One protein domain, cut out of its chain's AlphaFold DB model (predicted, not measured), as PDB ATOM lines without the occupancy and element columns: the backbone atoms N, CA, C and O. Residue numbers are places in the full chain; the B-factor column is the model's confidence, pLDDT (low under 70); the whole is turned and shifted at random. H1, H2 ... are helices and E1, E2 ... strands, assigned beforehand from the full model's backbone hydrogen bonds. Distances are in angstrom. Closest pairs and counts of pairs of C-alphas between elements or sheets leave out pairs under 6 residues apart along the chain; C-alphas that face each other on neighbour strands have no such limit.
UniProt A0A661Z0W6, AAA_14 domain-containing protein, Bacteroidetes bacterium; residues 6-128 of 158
ATOM      1  N   ILE A   6      13.114  23.350  16.622       50.91
ATOM      2  CA  ILE A   6      13.088  24.782  16.324       50.91
ATOM      3  C   ILE A   6      11.621  25.209  16.350       50.91
ATOM      4  O   ILE A   6      10.831  24.726  15.542       50.91
ATOM      5  N   PHE A   7      11.248  26.114  17.256       51.09
ATOM      6  CA  PHE A   7       9.891  26.663  17.327       51.09
ATOM      7  C   PHE A   7       9.864  28.079  16.763       51.09
ATOM      8  O   PHE A   7      10.185  29.039  17.455       51.09
ATOM      9  N   MET A   8       9.420  28.241  15.520       50.56
ATOM     10  CA  MET A   8       9.324  29.569  14.906       50.56
ATOM     11  C   MET A   8       7.901  30.115  15.063       50.56
ATOM     12  O   MET A   8       6.994  29.694  14.343       50.56
ATOM     13  N   ALA A   9       7.686  31.031  16.015       47.84
ATOM     14  CA  ALA A   9       6.393  31.677  16.245       47.84
ATOM     15  C   ALA A   9       6.528  33.064  16.897       47.84
ATOM     16  O   ALA A   9       7.190  33.227  17.913       47.84
ATOM     17  N   GLN A  10       5.815  34.056  16.358       43.56
ATOM     18  CA  GLN A  10       5.983  35.484  16.678       43.56
ATOM     19  C   GLN A  10       5.265  35.963  17.959       43.56
ATOM     20  O   GLN A  10       5.395  37.118  18.347       43.56
ATOM     21  N   ARG A  11       4.446  35.118  18.602       45.66
ATOM     22  CA  ARG A  11       3.620  35.517  19.769       45.66
ATOM     23  C   ARG A  11       3.281  34.379  20.739       45.66
ATOM     24  O   ARG A  11       2.502  34.558  21.668       45.66
ATOM     25  N   PHE A  12       3.878  33.209  20.529       49.00
ATOM     26  CA  PHE A  12       3.444  31.935  21.116       49.00
ATOM     27  C   PHE A  12       4.358  31.440  22.249       49.00
ATOM     28  O   PHE A  12       4.189  30.353  22.799       49.00
ATOM     29  N   ILE A  13       5.356  32.246  22.603       50.34
ATOM     30  CA  ILE A  13       6.508  31.774  23.367       50.34
ATOM     31  C   ILE A  13       6.185  31.744  24.864       50.34
ATOM     32  O   ILE A  13       6.636  30.847  25.551       50.34
ATOM     33  N   ARG A  14       5.333  32.631  25.404       46.69
ATOM     34  CA  ARG A  14       4.948  32.556  26.834       46.69
ATOM     35  C   ARG A  14       4.167  31.280  27.172       46.69
ATOM     36  O   ARG A  14       4.543  30.592  28.111       46.69
ATOM     37  N   SER A  15       3.137  30.951  26.390       50.50
ATOM     38  CA  SER A  15       2.291  29.768  26.618       50.50
ATOM     39  C   SER A  15       3.087  28.462  26.476       50.50
ATOM     40  O   SER A  15       3.091  27.635  27.386       50.50
ATOM     41  N   VAL A  16       3.867  28.319  25.395       55.88
ATOM     42  CA  VAL A  16       4.687  27.115  25.166       55.88
ATOM     43  C   VAL A  16       5.869  27.024  26.128       55.88
ATOM     44  O   VAL A  16       6.183  25.919  26.557       55.88
ATOM     45  N   LYS A  17       6.491  28.143  26.540       57.62
ATOM     46  CA  LYS A  17       7.536  28.120  27.582       57.62
ATOM     47  C   LYS A  17       6.983  27.556  28.882       57.62
ATOM     48  O   LYS A  17       7.572  26.635  29.436       57.62
ATOM     49  N   THR A  18       5.832  28.040  29.343       53.16
ATOM     50  CA  THR A  18       5.224  27.545  30.585       53.16
ATOM     51  C   THR A  18       4.777  26.087  30.460       53.16
ATOM     52  O   THR A  18       5.031  25.305  31.373       53.16
ATOM     53  N   GLN A  19       4.186  25.699  29.324       56.03
ATOM     54  CA  GLN A  19       3.732  24.327  29.093       56.03
ATOM     55  C   GLN A  19       4.901  23.337  28.978       56.03
ATOM     56  O   GLN A  19       4.876  22.289  29.618       56.03
ATOM     57  N   ARG A  20       5.974  23.687  28.253       57.06
ATOM     58  CA  ARG A  20       7.167  22.831  28.149       57.06
ATOM     59  C   ARG A  20       7.944  22.729  29.441       57.06
ATOM     60  O   ARG A  20       8.425  21.647  29.740       57.06
ATOM     61  N   VAL A  21       8.046  23.797  30.229       59.88
ATOM     62  CA  VAL A  21       8.638  23.692  31.572       59.88
ATOM     63  C   VAL A  21       7.810  22.750  32.440       59.88
ATOM     64  O   VAL A  21       8.387  21.918  33.129       59.88
ATOM     65  N   LYS A  22       6.474  22.810  32.361       57.53
ATOM     66  CA  LYS A  22       5.584  21.867  33.055       57.53
ATOM     67  C   LYS A  22       5.845  20.415  32.652       57.53
ATOM     68  O   LYS A  22       6.096  19.593  33.523       57.53
ATOM     69  N   GLU A  23       5.887  20.126  31.356       59.88
ATOM     70  CA  GLU A  23       6.170  18.778  30.845       59.88
ATOM     71  C   GLU A  23       7.590  18.303  31.203       59.88
ATOM     72  O   GLU A  23       7.794  17.155  31.588       59.88
ATOM     73  N   LEU A  24       8.598  19.181  31.136       59.97
ATOM     74  CA  LEU A  24       9.976  18.850  31.521       59.97
ATOM     75  C   LEU A  24      10.101  18.571  33.027       59.97
ATOM     76  O   LEU A  24      10.856  17.679  33.421       59.97
ATOM     77  N   MET A  25       9.336  19.284  33.860       58.59
ATOM     78  CA  MET A  25       9.238  19.003  35.294       58.59
ATOM     79  C   MET A  25       8.525  17.670  35.566       58.59
ATOM     80  O   MET A  25       8.971  16.913  36.428       58.59
ATOM     81  N   GLU A  26       7.482  17.331  34.804       58.44
ATOM     82  CA  GLU A  26       6.808  16.022  34.874       58.44
ATOM     83  C   GLU A  26       7.738  14.866  34.452       58.44
ATOM     84  O   GLU A  26       7.689  13.780  35.032       58.44
ATOM     85  N   HIS A  27       8.674  15.117  33.531       60.62
ATOM     86  CA  HIS A  27       9.718  14.174  33.116       60.62
ATOM     87  C   HIS A  27      10.963  14.135  34.031       60.62
ATOM     88  O   HIS A  27      11.958  13.505  33.672       60.62
ATOM     89  N   LYS A  28      10.917  14.748  35.226       63.19
ATOM     90  CA  LYS A  28      12.012  14.782  36.225       63.19
ATOM     91  C   LYS A  28      13.318  15.437  35.747       63.19
ATOM     92  O   LYS A  28      14.385  15.139  36.289       63.19
ATOM     93  N   VAL A  29      13.269  16.352  34.779       67.94
ATOM     94  CA  VAL A  29      14.441  17.177  34.447       67.94
ATOM     95  C   VAL A  29      14.698  18.144  35.603       67.94
ATOM     96  O   VAL A  29      13.776  18.804  36.083       67.94
ATOM     97  N   SER A  30      15.947  18.232  36.069       71.25
ATOM     98  CA  SER A  30      16.321  19.178  37.128       71.25
ATOM     99  C   SER A  30      16.012  20.609  36.674       71.25
ATOM    100  O   SER A  30      16.555  21.031  35.650       71.25
ATOM    101  N   PRO A  31      15.214  21.397  37.423       73.06
ATOM    102  CA  PRO A  31      14.898  22.776  37.046       73.06
ATOM    103  C   PRO A  31      16.139  23.653  36.855       73.06
ATOM    104  O   PRO A  31      16.118  24.581  36.056       73.06
ATOM    105  N   ARG A  32      17.245  23.331  37.543       80.25
ATOM    106  CA  ARG A  32      18.529  24.038  37.404       80.25
ATOM    107  C   ARG A  32      19.190  23.839  36.042       80.25
ATOM    108  O   ARG A  32      20.014  24.656  35.661       80.25
ATOM    109  N   LYS A  33      18.822  22.782  35.315       83.62
ATOM    110  CA  LYS A  33      19.351  22.461  33.985       83.62
ATOM    111  C   LYS A  33      18.481  22.991  32.843       83.62
ATOM    112  O   LYS A  33      18.758  22.704  31.680       83.62
ATOM    113  N   ILE A  34      17.432  23.754  33.159       84.94
ATOM    114  CA  ILE A  34      16.558  24.393  32.175       84.94
ATOM    115  C   ILE A  34      16.877  25.888  32.150       84.94
ATOM    116  O   ILE A  34      16.678  26.590  33.139       84.94
ATOM    117  N   VAL A  35      17.362  26.382  31.012       85.56
ATOM    118  CA  VAL A  35      17.823  27.765  30.852       85.56
ATOM    119  C   VAL A  35      17.017  28.465  29.768       85.56
ATOM    120  O   VAL A  35      16.851  27.941  28.668       85.56
ATOM    121  N   PHE A  36      16.569  29.682  30.071       85.19
ATOM    122  CA  PHE A  36      15.894  30.574  29.133       85.19
ATOM    123  C   PHE A  36      16.721  31.833  28.923       85.19
ATOM    124  O   PHE A  36      17.014  32.538  29.888       85.19
ATOM    125  N   ILE A  37      17.066  32.132  27.671       86.06
ATOM    126  CA  ILE A  37      17.866  33.307  27.316       86.06
ATOM    127  C   ILE A  37      17.184  34.037  26.163       86.06
ATOM    128  O   ILE A  37      17.023  33.466  25.091       86.06
ATOM    129  N   THR A  38      16.789  35.293  26.370       85.44
ATOM    130  CA  THR A  38      16.200  36.138  25.319       85.44
ATOM    131  C   THR A  38      17.278  37.006  24.675       85.44
ATOM    132  O   THR A  38      17.895  37.826  25.351       85.44
ATOM    133  N   ILE A  39      17.484  36.829  23.371       85.38
ATOM    134  CA  ILE A  39      18.589  37.407  22.590       85.38
ATOM    135  C   ILE A  39      18.299  38.842  22.110       85.38
ATOM    136  O   ILE A  39      19.214  39.552  21.712       85.38
ATOM    137  N   GLU A  40      17.055  39.314  22.219       79.69
ATOM    138  CA  GLU A  40      16.621  40.659  21.798       79.69
ATOM    139  C   GLU A  40      17.388  41.816  22.473       79.69
ATOM    140  O   GLU A  40      17.466  42.914  21.921       79.69
ATOM    141  N   ASN A  41      17.966  41.607  23.662       71.12
ATOM    142  CA  ASN A  41      18.603  42.693  24.406       71.12
ATOM    143  C   ASN A  41      19.958  43.095  23.776       71.12
ATOM    144  O   ASN A  41      20.872  42.266  23.744       71.12
ATOM    145  N   PRO A  42      20.151  44.372  23.376       62.06
ATOM    146  CA  PRO A  42      21.400  44.863  22.785       62.06
ATOM    147  C   PRO A  42      22.651  44.641  23.640       62.06
ATOM    148  O   PRO A  42      23.755  44.654  23.107       62.06
ATOM    149  N   ILE A  43      22.499  44.432  24.954       63.06
ATOM    150  CA  ILE A  43      23.602  44.095  25.870       63.06
ATOM    151  C   ILE A  43      24.281  42.771  25.473       63.06
ATOM    152  O   ILE A  43      25.466  42.588  25.737       63.06
ATOM    153  N   TYR A  44      23.562  41.864  24.806       62.75
ATOM    154  CA  TYR A  44      24.110  40.600  24.312       62.75
ATOM    155  C   TYR A  44      24.807  40.724  22.953       62.75
ATOM    156  O   TYR A  44      25.372  39.738  22.474       62.75
ATOM    157  N   ASN A  45      24.824  41.913  22.338       63.91
ATOM    158  CA  ASN A  45      25.623  42.133  21.138       63.91
ATOM    159  C   ASN A  45      27.096  41.843  21.457       63.91
ATOM    160  O   ASN A  45      27.656  42.383  22.407       63.91
ATOM    161  N   ASN A  46      27.709  40.980  20.647       70.69
ATOM    162  CA  ASN A  46      29.076  40.459  20.787       70.69
ATOM    163  C   ASN A  46      29.282  39.385  21.870       70.69
ATOM    164  O   ASN A  46      30.414  38.932  22.045       70.69
ATOM    165  N   ILE A  47      28.232  38.923  22.555       80.81
ATOM    166  CA  ILE A  47      28.317  37.742  23.424       80.81
ATOM    167  C   ILE A  47      27.887  36.517  22.616       80.81
ATOM    168  O   ILE A  47      26.791  36.469  22.061       80.81
ATOM    169  N   SER A  48      28.758  35.511  22.528       85.56
ATOM    170  CA  SER A  48      28.440  34.272  21.817       85.56
ATOM    171  C   SER A  48      27.399  33.443  22.579       85.56
ATOM    172  O   SER A  48      27.327  33.483  23.809       85.56
ATOM    173  N   LEU A  49      26.626  32.621  21.858       88.19
ATOM    174  CA  LEU A  49      25.705  31.654  22.478       88.19
ATOM    175  C   LEU A  49      26.425  30.709  23.452       88.19
ATOM    176  O   LEU A  49      25.851  30.284  24.451       88.19
ATOM    177  N   GLU A  50      27.691  30.403  23.171       89.62
ATOM    178  CA  GLU A  50      28.536  29.595  24.042       89.62
ATOM    179  C   GLU A  50      28.835  30.298  25.363       89.62
ATOM    180  O   GLU A  50      28.665  29.694  26.421       89.62
ATOM    181  N   GLN A  51      29.204  31.579  25.320       89.31
ATOM    182  CA  GLN A  51      29.440  32.350  26.535       89.31
ATOM    183  C   GLN A  51      28.150  32.492  27.350       89.31
ATOM    184  O   GLN A  51      28.173  32.323  28.565       89.31
ATOM    185  N   LEU A  52      27.013  32.733  26.689       89.56
ATOM    186  CA  LEU A  52      25.703  32.777  27.344       89.56
ATOM    187  C   LEU A  52      25.380  31.457  28.055       89.56
ATOM    188  O   LEU A  52      24.945  31.465  29.207       89.56
ATOM    189  N   PHE A  53      25.637  30.325  27.400       90.00
ATOM    190  CA  PHE A  53      25.441  29.016  28.009       90.00
ATOM    191  C   PHE A  53      26.425  28.755  29.158       90.00
ATOM    192  O   PHE A  53      26.021  28.246  30.200       90.00
ATOM    193  N   SER A  54      27.696  29.132  29.010       89.56
ATOM    194  CA  SER A  54      28.703  29.016  30.072       89.56
ATOM    195  C   SER A  54      28.311  29.815  31.315       89.56
ATOM    196  O   SER A  54      28.285  29.264  32.413       89.56
ATOM    197  N   ASN A  55      27.912  31.075  31.136       88.62
ATOM    198  CA  ASN A  55      27.478  31.945  32.228       88.62
ATOM    199  C   ASN A  55      26.246  31.372  32.946       88.62
ATOM    200  O   ASN A  55      26.146  31.445  34.169       88.62
ATOM    201  N   ALA A  56      25.308  30.776  32.201       87.44
ATOM    202  CA  ALA A  56      24.146  30.123  32.793       87.44
ATOM    203  C   ALA A  56      24.540  28.907  33.647       87.44
ATOM    204  O   ALA A  56      24.039  28.753  34.762       87.44
ATOM    205  N   ARG A  57      25.469  28.069  33.169       89.31
ATOM    206  CA  ARG A  57      25.985  26.928  33.943       89.31
ATOM    207  C   ARG A  57      26.688  27.385  35.218       89.31
ATOM    208  O   ARG A  57      26.404  26.859  36.294       89.31
ATOM    209  N   GLU A  58      27.521  28.414  35.123       88.38
ATOM    210  CA  GLU A  58      28.207  29.003  36.276       88.38
ATOM    211  C   GLU A  58      27.214  29.549  37.312       88.38
ATOM    212  O   GLU A  58      27.289  29.194  38.489       88.38
ATOM    213  N   ALA A  59      26.206  30.311  36.877       85.56
ATOM    214  CA  ALA A  59      25.187  30.882  37.761       85.56
ATOM    215  C   ALA A  59      24.350  29.824  38.509       85.56
ATOM    216  O   ALA A  59      23.821  30.092  39.588       85.56
ATOM    217  N   THR A  60      24.224  28.617  37.954       84.12
ATOM    218  CA  THR A  60      23.491  27.504  38.588       84.12
ATOM    219  C   THR A  60      24.355  26.653  39.527       84.12
ATOM    220  O   THR A  60      23.811  25.813  40.256       84.12
ATOM    221  N   GLY A  61      25.674  26.888  39.539       82.50
ATOM    222  CA  GLY A  61      26.654  26.126  40.314       82.50
ATOM    223  C   GLY A  61      26.999  24.757  39.720       82.50
ATOM    224  O   GLY A  61      27.487  23.901  40.450       82.50
ATOM    225  N   ASP A  62      26.726  24.534  38.431       81.25
ATOM    226  CA  ASP A  62      26.931  23.252  37.733       81.25
ATOM    227  C   ASP A  62      27.793  23.465  36.470       81.25
ATOM    228  O   ASP A  62      27.475  23.010  35.371       81.25
ATOM    229  N   ALA A  63      28.877  24.240  36.629       77.50
ATOM    230  CA  ALA A  63      29.745  24.714  35.547       77.50
ATOM    231  C   ALA A  63      30.373  23.572  34.728       77.50
ATOM    232  O   ALA A  63      30.410  23.645  33.498       77.50
ATOM    233  N   ASP A  64      30.808  22.501  35.392       79.62
ATOM    234  CA  ASP A  64      31.546  21.395  34.765       79.62
ATOM    235  C   ASP A  64      30.637  20.327  34.140       79.62
ATOM    236  O   ASP A  64      31.086  19.482  33.364       79.62
ATOM    237  N   ASN A  65      29.340  20.351  34.453       82.75
ATOM    238  CA  ASN A  65      28.399  19.360  33.962       82.75
ATOM    239  C   ASN A  65      27.811  19.799  32.622       82.75
ATOM    240  O   ASN A  65      27.123  20.810  32.532       82.75
ATOM    241  N   LEU A  66      28.046  19.009  31.578       80.12
ATOM    242  CA  LEU A  66      27.532  19.262  30.227       80.12
ATOM    243  C   LEU A  66      26.318  18.396  29.873       80.12
ATOM    244  O   LEU A  66      25.850  18.428  28.737       80.12
ATOM    245  N   GLU A  67      25.823  17.591  30.810       84.44
ATOM    246  CA  GLU A  67      24.794  16.588  30.542       84.44
ATOM    247  C   GLU A  67      23.399  17.091  30.911       84.44
ATOM    248  O   GLU A  67      23.228  17.808  31.898       84.44
ATOM    249  N   ASP A  68      22.393  16.683  30.135       82.62
ATOM    250  CA  ASP A  68      20.961  16.889  30.411       82.62
ATOM    251  C   ASP A  68      20.505  18.351  30.509       82.62
ATOM    252  O   ASP A  68      19.489  18.664  31.134       82.62
ATOM    253  N   TRP A  69      21.237  19.256  29.863       86.88
ATOM    254  CA  TRP A  69      20.836  20.651  29.746       86.88
ATOM    255  C   TRP A  69      19.749  20.836  28.696       86.88
ATOM    256  O   TRP A  69      19.807  20.268  27.604       86.88
ATOM    257  N   TYR A  70      18.786  21.690  29.017       85.81
ATOM    258  CA  TYR A  70      17.765  22.182  28.106       85.81
ATOM    259  C   TYR A  70      17.896  23.696  28.018       85.81
ATOM    260  O   TYR A  70      17.572  24.412  28.962       85.81
ATOM    261  N   VAL A  71      18.387  24.186  26.886       86.69
ATOM    262  CA  VAL A  71      18.665  25.609  26.679       86.69
ATOM    263  C   VAL A  71      17.737  26.141  25.603       86.69
ATOM    264  O   VAL A  71      17.715  25.628  24.485       86.69
ATOM    265  N   ILE A  72      16.967  27.168  25.949       86.06
ATOM    266  CA  ILE A  72      16.003  27.814  25.064       86.06
ATOM    267  C   ILE A  72      16.494  29.230  24.765       86.06
ATOM    268  O   ILE A  72      16.495  30.091  25.649       86.06
ATOM    269  N   PHE A  73      16.904  29.459  23.516       86.56
ATOM    270  CA  PHE A  73      17.247  30.784  23.005       86.56
ATOM    271  C   PHE A  73      16.029  31.414  22.347       86.56
ATOM    272  O   PHE A  73      15.535  30.928  21.331       86.56
ATOM    273  N   ASP A  74      15.557  32.502  22.932       84.56
ATOM    274  CA  ASP A  74      14.398  33.228  22.457       84.56
ATOM    275  C   ASP A  74      14.784  34.421  21.591       84.56
ATOM    276  O   ASP A  74      15.785  35.085  21.862       84.56
ATOM    277  N   GLU A  75      13.969  34.698  20.577       82.12
ATOM    278  CA  GLU A  75      14.194  35.753  19.589       82.12
ATOM    279  C   GLU A  75      15.592  35.654  18.932       82.12
ATOM    280  O   GLU A  75      16.310  36.640  18.760       82.12
ATOM    281  N   ILE A  76      16.006  34.435  18.558       83.19
ATOM    282  CA  ILE A  76      17.354  34.133  18.047       83.19
ATOM    283  C   ILE A  76      17.724  34.948  16.800       83.19
ATOM    284  O   ILE A  76      18.902  35.166  16.531       83.19
ATOM    285  N   GLN A  77      16.733  35.449  16.054       79.62
ATOM    286  CA  GLN A  77      16.955  36.236  14.842       79.62
ATOM    287  C   GLN A  77      17.673  37.572  15.071       79.62
ATOM    288  O   GLN A  77      18.146  38.159  14.100       79.62
ATOM    289  N   TYR A  78      17.734  38.071  16.309       82.31
ATOM    290  CA  TYR A  78      18.508  39.274  16.627       82.31
ATOM    291  C   TYR A  78      20.017  39.004  16.662       82.31
ATOM    292  O   TYR A  78      20.804  39.936  16.498       82.31
ATOM    293  N   LEU A  79      20.437  37.742  16.806       82.56
ATOM    294  CA  LEU A  79      21.836  37.364  16.665       82.56
ATOM    295  C   LEU A  79      22.191  37.241  15.179       82.56
ATOM    296  O   LEU A  79      21.601  36.468  14.424       82.56
ATOM    297  N   LYS A  80      23.195  38.002  14.750       80.38
ATOM    298  CA  LYS A  80      23.745  37.880  13.399       80.38
ATOM    299  C   LYS A  80      24.427  36.517  13.232       80.38
ATOM    300  O   LYS A  80      25.100  36.057  14.146       80.38
ATOM    301  N   ASP A  81      24.253  35.892  12.065       80.12
ATOM    302  CA  ASP A  81      24.857  34.592  11.720       80.12
ATOM    303  C   ASP A  81      24.557  33.493  12.766       80.12
ATOM    304  O   ASP A  81      25.351  32.577  13.010       80.12
ATOM    305  N   TRP A  82      23.390  33.598  13.418       82.81
ATOM    306  CA  TRP A  82      22.979  32.742  14.531       82.81
ATOM    307  C   TRP A  82      22.983  31.252  14.193       82.81
ATOM    308  O   TRP A  82      23.185  30.428  15.079       82.81
ATOM    309  N   ASP A  83      22.778  30.894  12.929       77.75
ATOM    310  CA  ASP A  83      22.763  29.519  12.449       77.75
ATOM    311  C   ASP A  83      24.152  28.874  12.515       77.75
ATOM    312  O   ASP A  83      24.277  27.716  12.919       77.75
ATOM    313  N   ILE A  84      25.202  29.629  12.177       81.88
ATOM    314  CA  ILE A  84      26.597  29.187  12.290       81.88
ATOM    315  C   ILE A  84      26.954  29.012  13.768       81.88
ATOM    316  O   ILE A  84      27.495  27.975  14.163       81.88
ATOM    317  N   HIS A  85      26.594  29.994  14.599       84.19
ATOM    318  CA  HIS A  85      26.827  29.938  16.041       84.19
ATOM    319  C   HIS A  85      26.108  28.753  16.696       84.19
ATOM    320  O   HIS A  85      26.712  28.028  17.486       84.19
ATOM    321  N   LEU A  86      24.844  28.516  16.338       84.12
ATOM    322  CA  LEU A  86      24.055  27.406  16.862       84.12
ATOM    323  C   LEU A  86      24.617  26.051  16.417       84.12
ATOM    324  O   LEU A  86      24.703  25.137  17.237       84.12
ATOM    325  N   LYS A  87      25.040  25.914  15.152       82.56
ATOM    326  CA  LYS A  87      25.691  24.694  14.640       82.56
ATOM    327  C   LYS A  87      26.946  24.358  15.438       82.56
ATOM    328  O   LYS A  87      27.056  23.236  15.927       82.56
ATOM    329  N   SER A  88      27.834  25.334  15.620       85.19
ATOM    330  CA  SER A  88      29.053  25.169  16.420       85.19
ATOM    331  C   SER A  88      28.729  24.735  17.856       85.19
ATOM    332  O   SER A  88      29.264  23.748  18.357       85.19
ATOM    333  N   LEU A  89      27.757  25.396  18.493       87.25
ATOM    334  CA  LEU A  89      27.344  25.091  19.862       87.25
ATOM    335  C   LEU A  89      26.807  23.657  20.006       87.25
ATOM    336  O   LEU A  89      27.214  22.905  20.889       87.25
ATOM    337  N   VAL A  90      25.920  23.242  19.108       82.56
ATOM    338  CA  VAL A  90      25.378  21.876  19.070       82.56
ATOM    339  C   VAL A  90      26.476  20.837  18.820       82.56
ATOM    340  O   VAL A  90      26.387  19.691  19.280       82.56
ATOM    341  N   GLU A  91      27.507  21.200  18.060       83.50
ATOM    342  CA  GLU A  91      28.644  20.327  17.805       83.50
ATOM    343  C   GLU A  91      29.515  20.107  19.032       83.50
ATOM    344  O   GLU A  91      29.864  18.953  19.309       83.50
ATOM    345  N   SER A  92      29.758  21.170  19.795       86.44
ATOM    346  CA  SER A  92      30.513  21.140  21.046       86.44
ATOM    347  C   SER A  92      29.752  20.455  22.189       86.44
ATOM    348  O   SER A  92      30.342  19.695  22.955       86.44
ATOM    349  N   TYR A  93      28.431  20.642  22.287       87.25
ATOM    350  CA  TYR A  93      27.627  20.208  23.440       87.25
ATOM    351  C   TYR A  93      26.600  19.125  23.068       87.25
ATOM    352  O   TYR A  93      25.388  19.317  23.137       87.25
ATOM    353  N   ARG A  94      27.089  17.934  22.693       82.81
ATOM    354  CA  ARG A  94      26.269  16.814  22.171       82.81
ATOM    355  C   ARG A  94      25.188  16.281  23.118       82.81
ATOM    356  O   ARG A  94      24.242  15.653  22.646       82.81
ATOM    357  N   LYS A  95      25.370  16.451  24.429       85.56
ATOM    358  CA  LYS A  95      24.443  15.985  25.476       85.56
ATOM    359  C   LYS A  95      23.470  17.077  25.940       85.56
ATOM    360  O   LYS A  95      22.607  16.805  26.771       85.56
ATOM    361  N   THR A  96      23.579  18.276  25.373       85.75
ATOM    362  CA  THR A  96      22.681  19.401  25.626       85.75
ATOM    363  C   THR A  96      21.634  19.488  24.526       85.75
ATOM    364  O   THR A  96      21.931  19.354  23.338       85.75
ATOM    365  N   LYS A  97      20.389  19.740  24.919       84.12
ATOM    366  CA  LYS A  97      19.280  20.005  24.007       84.12
ATOM    367  C   LYS A  97      19.102  21.508  23.872       84.12
ATOM    368  O   LYS A  97      18.776  22.194  24.839       84.12
ATOM    369  N   PHE A  98      19.296  22.000  22.656       83.50
ATOM    370  CA  PHE A  98      19.072  23.396  22.309       83.50
ATOM    371  C   PHE A  98      17.751  23.536  21.564       83.50
ATOM    372  O   PHE A  98      17.462  22.783  20.633       83.50
ATOM    373  N   VAL A  99      16.965  24.514  21.982       81.88
ATOM    374  CA  VAL A  99      15.714  24.929  21.360       81.88
ATOM    375  C   VAL A  99      15.869  26.403  21.035       81.88
ATOM    376  O   VAL A  99      16.358  27.175  21.859       81.88
ATOM    377  N   VAL A 100      15.469  26.800  19.835       81.31
ATOM    378  CA  VAL A 100      15.500  28.209  19.442       81.31
ATOM    379  C   VAL A 100      14.121  28.650  18.995       81.31
ATOM    380  O   VAL A 100      13.383  27.867  18.386       81.31
ATOM    381  N   SER A 101      13.781  29.896  19.305       79.75
ATOM    382  CA  SER A 101      12.581  30.549  18.806       79.75
ATOM    383  C   SER A 101      12.883  31.840  18.074       79.75
ATOM    384  O   SER A 101      13.825  32.559  18.398       79.75
ATOM    385  N   GLY A 102      12.061  32.118  17.067       77.69
ATOM    386  CA  GLY A 102      12.134  33.350  16.303       77.69
ATOM    387  C   GLY A 102      10.905  33.610  15.442       77.69
ATOM    388  O   GLY A 102       9.979  32.798  15.363       77.69
ATOM    389  N   SER A 103      10.886  34.776  14.800       70.94
ATOM    390  CA  SER A 103       9.761  35.206  13.958       70.94
ATOM    391  C   SER A 103       9.597  34.366  12.680       70.94
ATOM    392  O   SER A 103      10.543  33.779  12.155       70.94
ATOM    393  N   VAL A 104       8.388  34.370  12.106       62.81
ATOM    394  CA  VAL A 104       8.095  33.686  10.828       62.81
ATOM    395  C   VAL A 104       8.954  34.237   9.683       62.81
ATOM    396  O   VAL A 104       9.431  33.476   8.846       62.81
ATOM    397  N   ALA A 105       9.214  35.548   9.669       63.81
ATOM    398  CA  ALA A 105      10.091  36.175   8.682       63.81
ATOM    399  C   ALA A 105      11.528  35.632   8.762       63.81
ATOM    400  O   ALA A 105      12.147  35.373   7.729       63.81
ATOM    401  N   ALA A 106      12.034  35.393   9.976       64.12
ATOM    402  CA  ALA A 106      13.333  34.760  10.175       64.12
ATOM    403  C   ALA A 106      13.336  33.300   9.692       64.12
ATOM    404  O   ALA A 106      14.304  32.871   9.068       64.12
ATOM    405  N   ALA A 107      12.239  32.560   9.893       64.31
ATOM    406  CA  ALA A 107      12.093  31.193   9.387       64.31
ATOM    407  C   ALA A 107      12.128  31.138   7.853       64.31
ATOM    408  O   ALA A 107      12.767  30.264   7.273       64.31
ATOM    409  N   LEU A 108      11.470  32.092   7.188       60.88
ATOM    410  CA  LEU A 108      11.471  32.201   5.728       60.88
ATOM    411  C   LEU A 108      12.866  32.542   5.184       60.88
ATOM    412  O   LEU A 108      13.326  31.902   4.238       60.88
ATOM    413  N   GLN A 109      13.566  33.494   5.809       65.69
ATOM    414  CA  GLN A 109      14.949  33.823   5.447       65.69
ATOM    415  C   GLN A 109      15.895  32.636   5.671       65.69
ATOM    416  O   GLN A 109      16.747  32.363   4.828       65.69
ATOM    417  N   TYR A 110      15.724  31.890   6.764       65.94
ATOM    418  CA  TYR A 110      16.514  30.692   7.042       65.94
ATOM    419  C   TYR A 110      16.291  29.600   5.989       65.94
ATOM    420  O   TYR A 110      17.253  29.144   5.376       65.94
ATOM    421  N   LYS A 111      15.031  29.258   5.686       61.38
ATOM    422  CA  LYS A 111      14.689  28.268   4.651       61.38
ATOM    423  C   LYS A 111      15.240  28.622   3.270       61.38
ATOM    424  O   LYS A 111      15.577  27.728   2.509       61.38
ATOM    425  N   SER A 112      15.356  29.912   2.945       58.00
ATOM    426  CA  SER A 112      15.985  30.341   1.686       58.00
ATOM    427  C   SER A 112      17.512  30.182   1.660       58.00
ATOM    428  O   SER A 112      18.085  30.056   0.582       58.00
ATOM    429  N   LYS A 113      18.173  30.183   2.827       61.22
ATOM    430  CA  LYS A 113      19.629  30.016   2.965       61.22
ATOM    431  C   LYS A 113      20.051  28.558   3.151       61.22
ATOM    432  O   LYS A 113      21.182  28.213   2.817       61.22
ATOM    433  N   GLU A 114      19.181  27.708   3.689       58.53
ATOM    434  CA  GLU A 114      19.519  26.314   3.958       58.53
ATOM    435  C   GLU A 114      19.317  25.427   2.715       58.53
ATOM    436  O   GLU A 114      18.215  24.987   2.401       58.53
ATOM    437  N   SER A 115      20.405  25.122   2.004       43.75
ATOM    438  CA  SER A 115      20.411  24.230   0.833       43.75
ATOM    439  C   SER A 115      20.413  22.724   1.167       43.75
ATOM    440  O   SER A 115      20.802  21.908   0.334       43.75
ATOM    441  N   GLY A 116      19.932  22.322   2.348       48.69
ATOM    442  CA  GLY A 116      19.645  20.916   2.657       48.69
ATOM    443  C   GLY A 116      20.698  20.177   3.487       48.69
ATOM    444  O   GLY A 116      21.454  19.352   2.978       48.69
ATOM    445  N   ALA A 117      20.658  20.350   4.809       43.16
ATOM    446  CA  ALA A 117      21.324  19.440   5.737       43.16
ATOM    447  C   ALA A 117      20.340  19.018   6.840       43.16
ATOM    448  O   ALA A 117      20.207  19.688   7.856       43.16
ATOM    449  N   GLY A 118      19.650  17.890   6.622       48.16
ATOM    450  CA  GLY A 118      18.517  17.359   7.405       48.16
ATOM    451  C   GLY A 118      18.797  16.965   8.861       48.16
ATOM    452  O   GLY A 118      18.592  15.819   9.251       48.16
ATOM    453  N   ARG A 119      19.279  17.909   9.670       58.44
ATOM    454  CA  ARG A 119      19.511  17.768  11.113       58.44
ATOM    455  C   ARG A 119      18.696  18.763  11.936       58.44
ATOM    456  O   ARG A 119      18.856  18.779  13.145       58.44
ATOM    457  N   PHE A 120      17.829  19.554  11.314       58.50
ATOM    458  CA  PHE A 120      16.931  20.486  11.988       58.50
ATOM    459  C   PHE A 120      15.491  20.011  11.793       58.50
ATOM    460  O   PHE A 120      15.108  19.654  10.679       58.50
ATOM    461  N   SER A 121      14.702  19.957  12.868       56.03
ATOM    462  CA  SER A 121      13.253  19.787  12.746       56.03
ATOM    463  C   SER A 121      12.597  21.143  12.959       56.03
ATOM    464  O   SER A 121      12.518  21.659  14.077       56.03
ATOM    465  N   ASP A 122      12.159  21.722  11.847       60.38
ATOM    466  CA  ASP A 122      11.421  22.975  11.828       60.38
ATOM    467  C   ASP A 122       9.977  22.725  12.253       60.38
ATOM    468  O   ASP A 122       9.227  22.030  11.565       60.38
ATOM    469  N   PHE A 123       9.557  23.352  13.349       63.25
ATOM    470  CA  PHE A 123       8.158  23.413  13.743       63.25
ATOM    471  C   PHE A 123       7.644  24.836  13.548       63.25
ATOM    472  O   PHE A 123       7.937  25.757  14.316       63.25
ATOM    473  N   MET A 124       6.854  25.010  12.489       60.16
ATOM    474  CA  MET A 124       6.044  26.207  12.307       60.16
ATOM    475  C   MET A 124       4.752  26.016  13.090       60.16
ATOM    476  O   MET A 124       3.957  25.130  12.775       60.16
ATOM    477  N   LEU A 125       4.554  26.831  14.121       63.84
ATOM    478  CA  LEU A 125       3.291  26.825  14.847       63.84
ATOM    479  C   LEU A 125       2.262  27.639  14.051       63.84
ATOM    480  O   LEU A 125       2.572  28.769  13.652       63.84
ATOM    481  N   PRO A 126       1.056  27.100  13.804       62.44
ATOM    482  CA  PRO A 126      -0.014  27.884  13.210       62.44
ATOM    483  C   PRO A 126      -0.374  29.066  14.128       62.44
ATOM    484  O   PRO A 126      -0.144  29.007  15.342       62.44
ATOM    485  N   PRO A 127      -0.916  30.165  13.574       67.06
ATOM    486  CA  PRO A 127      -1.428  31.249  14.401       67.06
ATOM    487  C   PRO A 127      -2.511  30.720  15.349       67.06
ATOM    488  O   PRO A 127      -3.295  29.857  14.959       67.06
ATOM    489  N   ILE A 128      -2.570  31.274  16.568       72.06
ATOM    490  CA  ILE A 128      -3.680  31.016  17.495       72.06
ATOM    491  C   ILE A 128      -4.979  31.359  16.768       72.06
ATOM    492  O   ILE A 128      -5.138  32.451  16.208       72.06
TER     493      ILE A 128
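Overview. This is residues 6 to 128 of the 158 residues of the protein "AAA_14 domain-containing protein" of Bacteroidetes bacterium (UniProt A0A661Z0W6). A twisted, wholly parallel sheet of five strands runs through the middle, with H2 and H4 over one face and H1 over the other, three layers in all. H3 sits beside the first residues of H2 and only grazes the sheet, while H1 packs on no other helix. The printed part has 123 residues with four named helices and five named strands, strand and helix in turn: E1 H1 E2 H2 E3 H3 E4 H4 E5; the class is mixed, helices and strands. Across the sheet the order is E2 E3 E4 E1 E5. The whole is compact and rounded, with a radius of gyration of the C-alphas of 14.4 A and spans of 39 by 32 by 30 A.

Along the chain. Start with the sheet at its edge strand E2, residues 34 to 38, 13.6 A long. Next to it is E3, residues 70 to 74, 12.9 A. Then comes E4, residues 97 to 102, the longest strand; find its C-alpha 97 at (19.280, 20.005, 24.007) and follow it 17.0 A to C-alpha 102 at (12.134, 33.350, 16.303). E1, residues 6 to 8, opens the printed part with C-alpha 6 at (13.088, 24.782, 16.324) and is 6.3 A long. E5, residues 121 to 124, is the other edge strand, 9.7 A long, and ends with C-alpha 124 at (6.044, 26.207, 12.307). Among the helices, H1 takes residues 13 to 26, 19.5 A; H2 residues 49 to 60, 16.8 A; H3 residues 82 to 92, 15.3 A; and H4 residues 104 to 113, 14.4 A.

Arrangement. Look first at E2 and E3, parallel at 14 degrees, where N 35 and O 70 are 2.9 A apart. E3 and E4 are parallel at 13 degrees, with N 99 and O 71 at 2.8 A. The pairing of E4 is staggered: residues 97 to 100 pair with E3 and residues 100 to 102 with E1, where N 7 and O 100 are 3.0 A apart. E1 and E5 are parallel at 19 degrees, with N 123 and O 6 at 2.9 A. From edge to edge the strands' lines turn by 57 degrees. Now look at the helices: H1 is on the sheet at a height of 9.6 A, over E3 and only just not over E4, on which 2 of its C-alphas fall; it runs along the strands, at 2 degrees to E3 on the local plane. H2 is on the opposite face at a height of 9.5 A, over E2 and slantwise to it at 49 degrees on the local plane; the closest C-alphas of the two are those of Val 35 and Ala 56, 7.0 A. H4, on the same face as H2, has a height of 10.7 A, lies over E1 and E5, and runs along the strands. H3 only grazes the sheet, with residues 86 to 90. H2 touches H3 with residues 49 to 50 alone, at a steep tilt of 56 degrees, the same way; their closest C-alphas, of Glu 50 and Leu 89, are 6.3 A apart. H3 and H4 are only just apart, at 8.3 A. E2, H2, E3 and E3, H3, E4 are strand-helix-strand units, a helix between two parallel neighbour strands; E1, H1, E2 and E4, H4, E5 are split units, with other strands between the two. These four crossovers are right-handed. In H1, H2, H3 and H4 every O i to N i+4 pair is within hydrogen-bond range.

Size, cuts and confidence. The two C-alphas farthest apart are those of Asp 64 and Ile 128, 40.4 A. The printed part has no cut and no long link; the links E1 to H1, H3 to E4 and E4 to H4 are tight. The mean pLDDT of the printed part is 72.2, and residues 6 to 29, 42 to 45 and 104 to 127 are under 70.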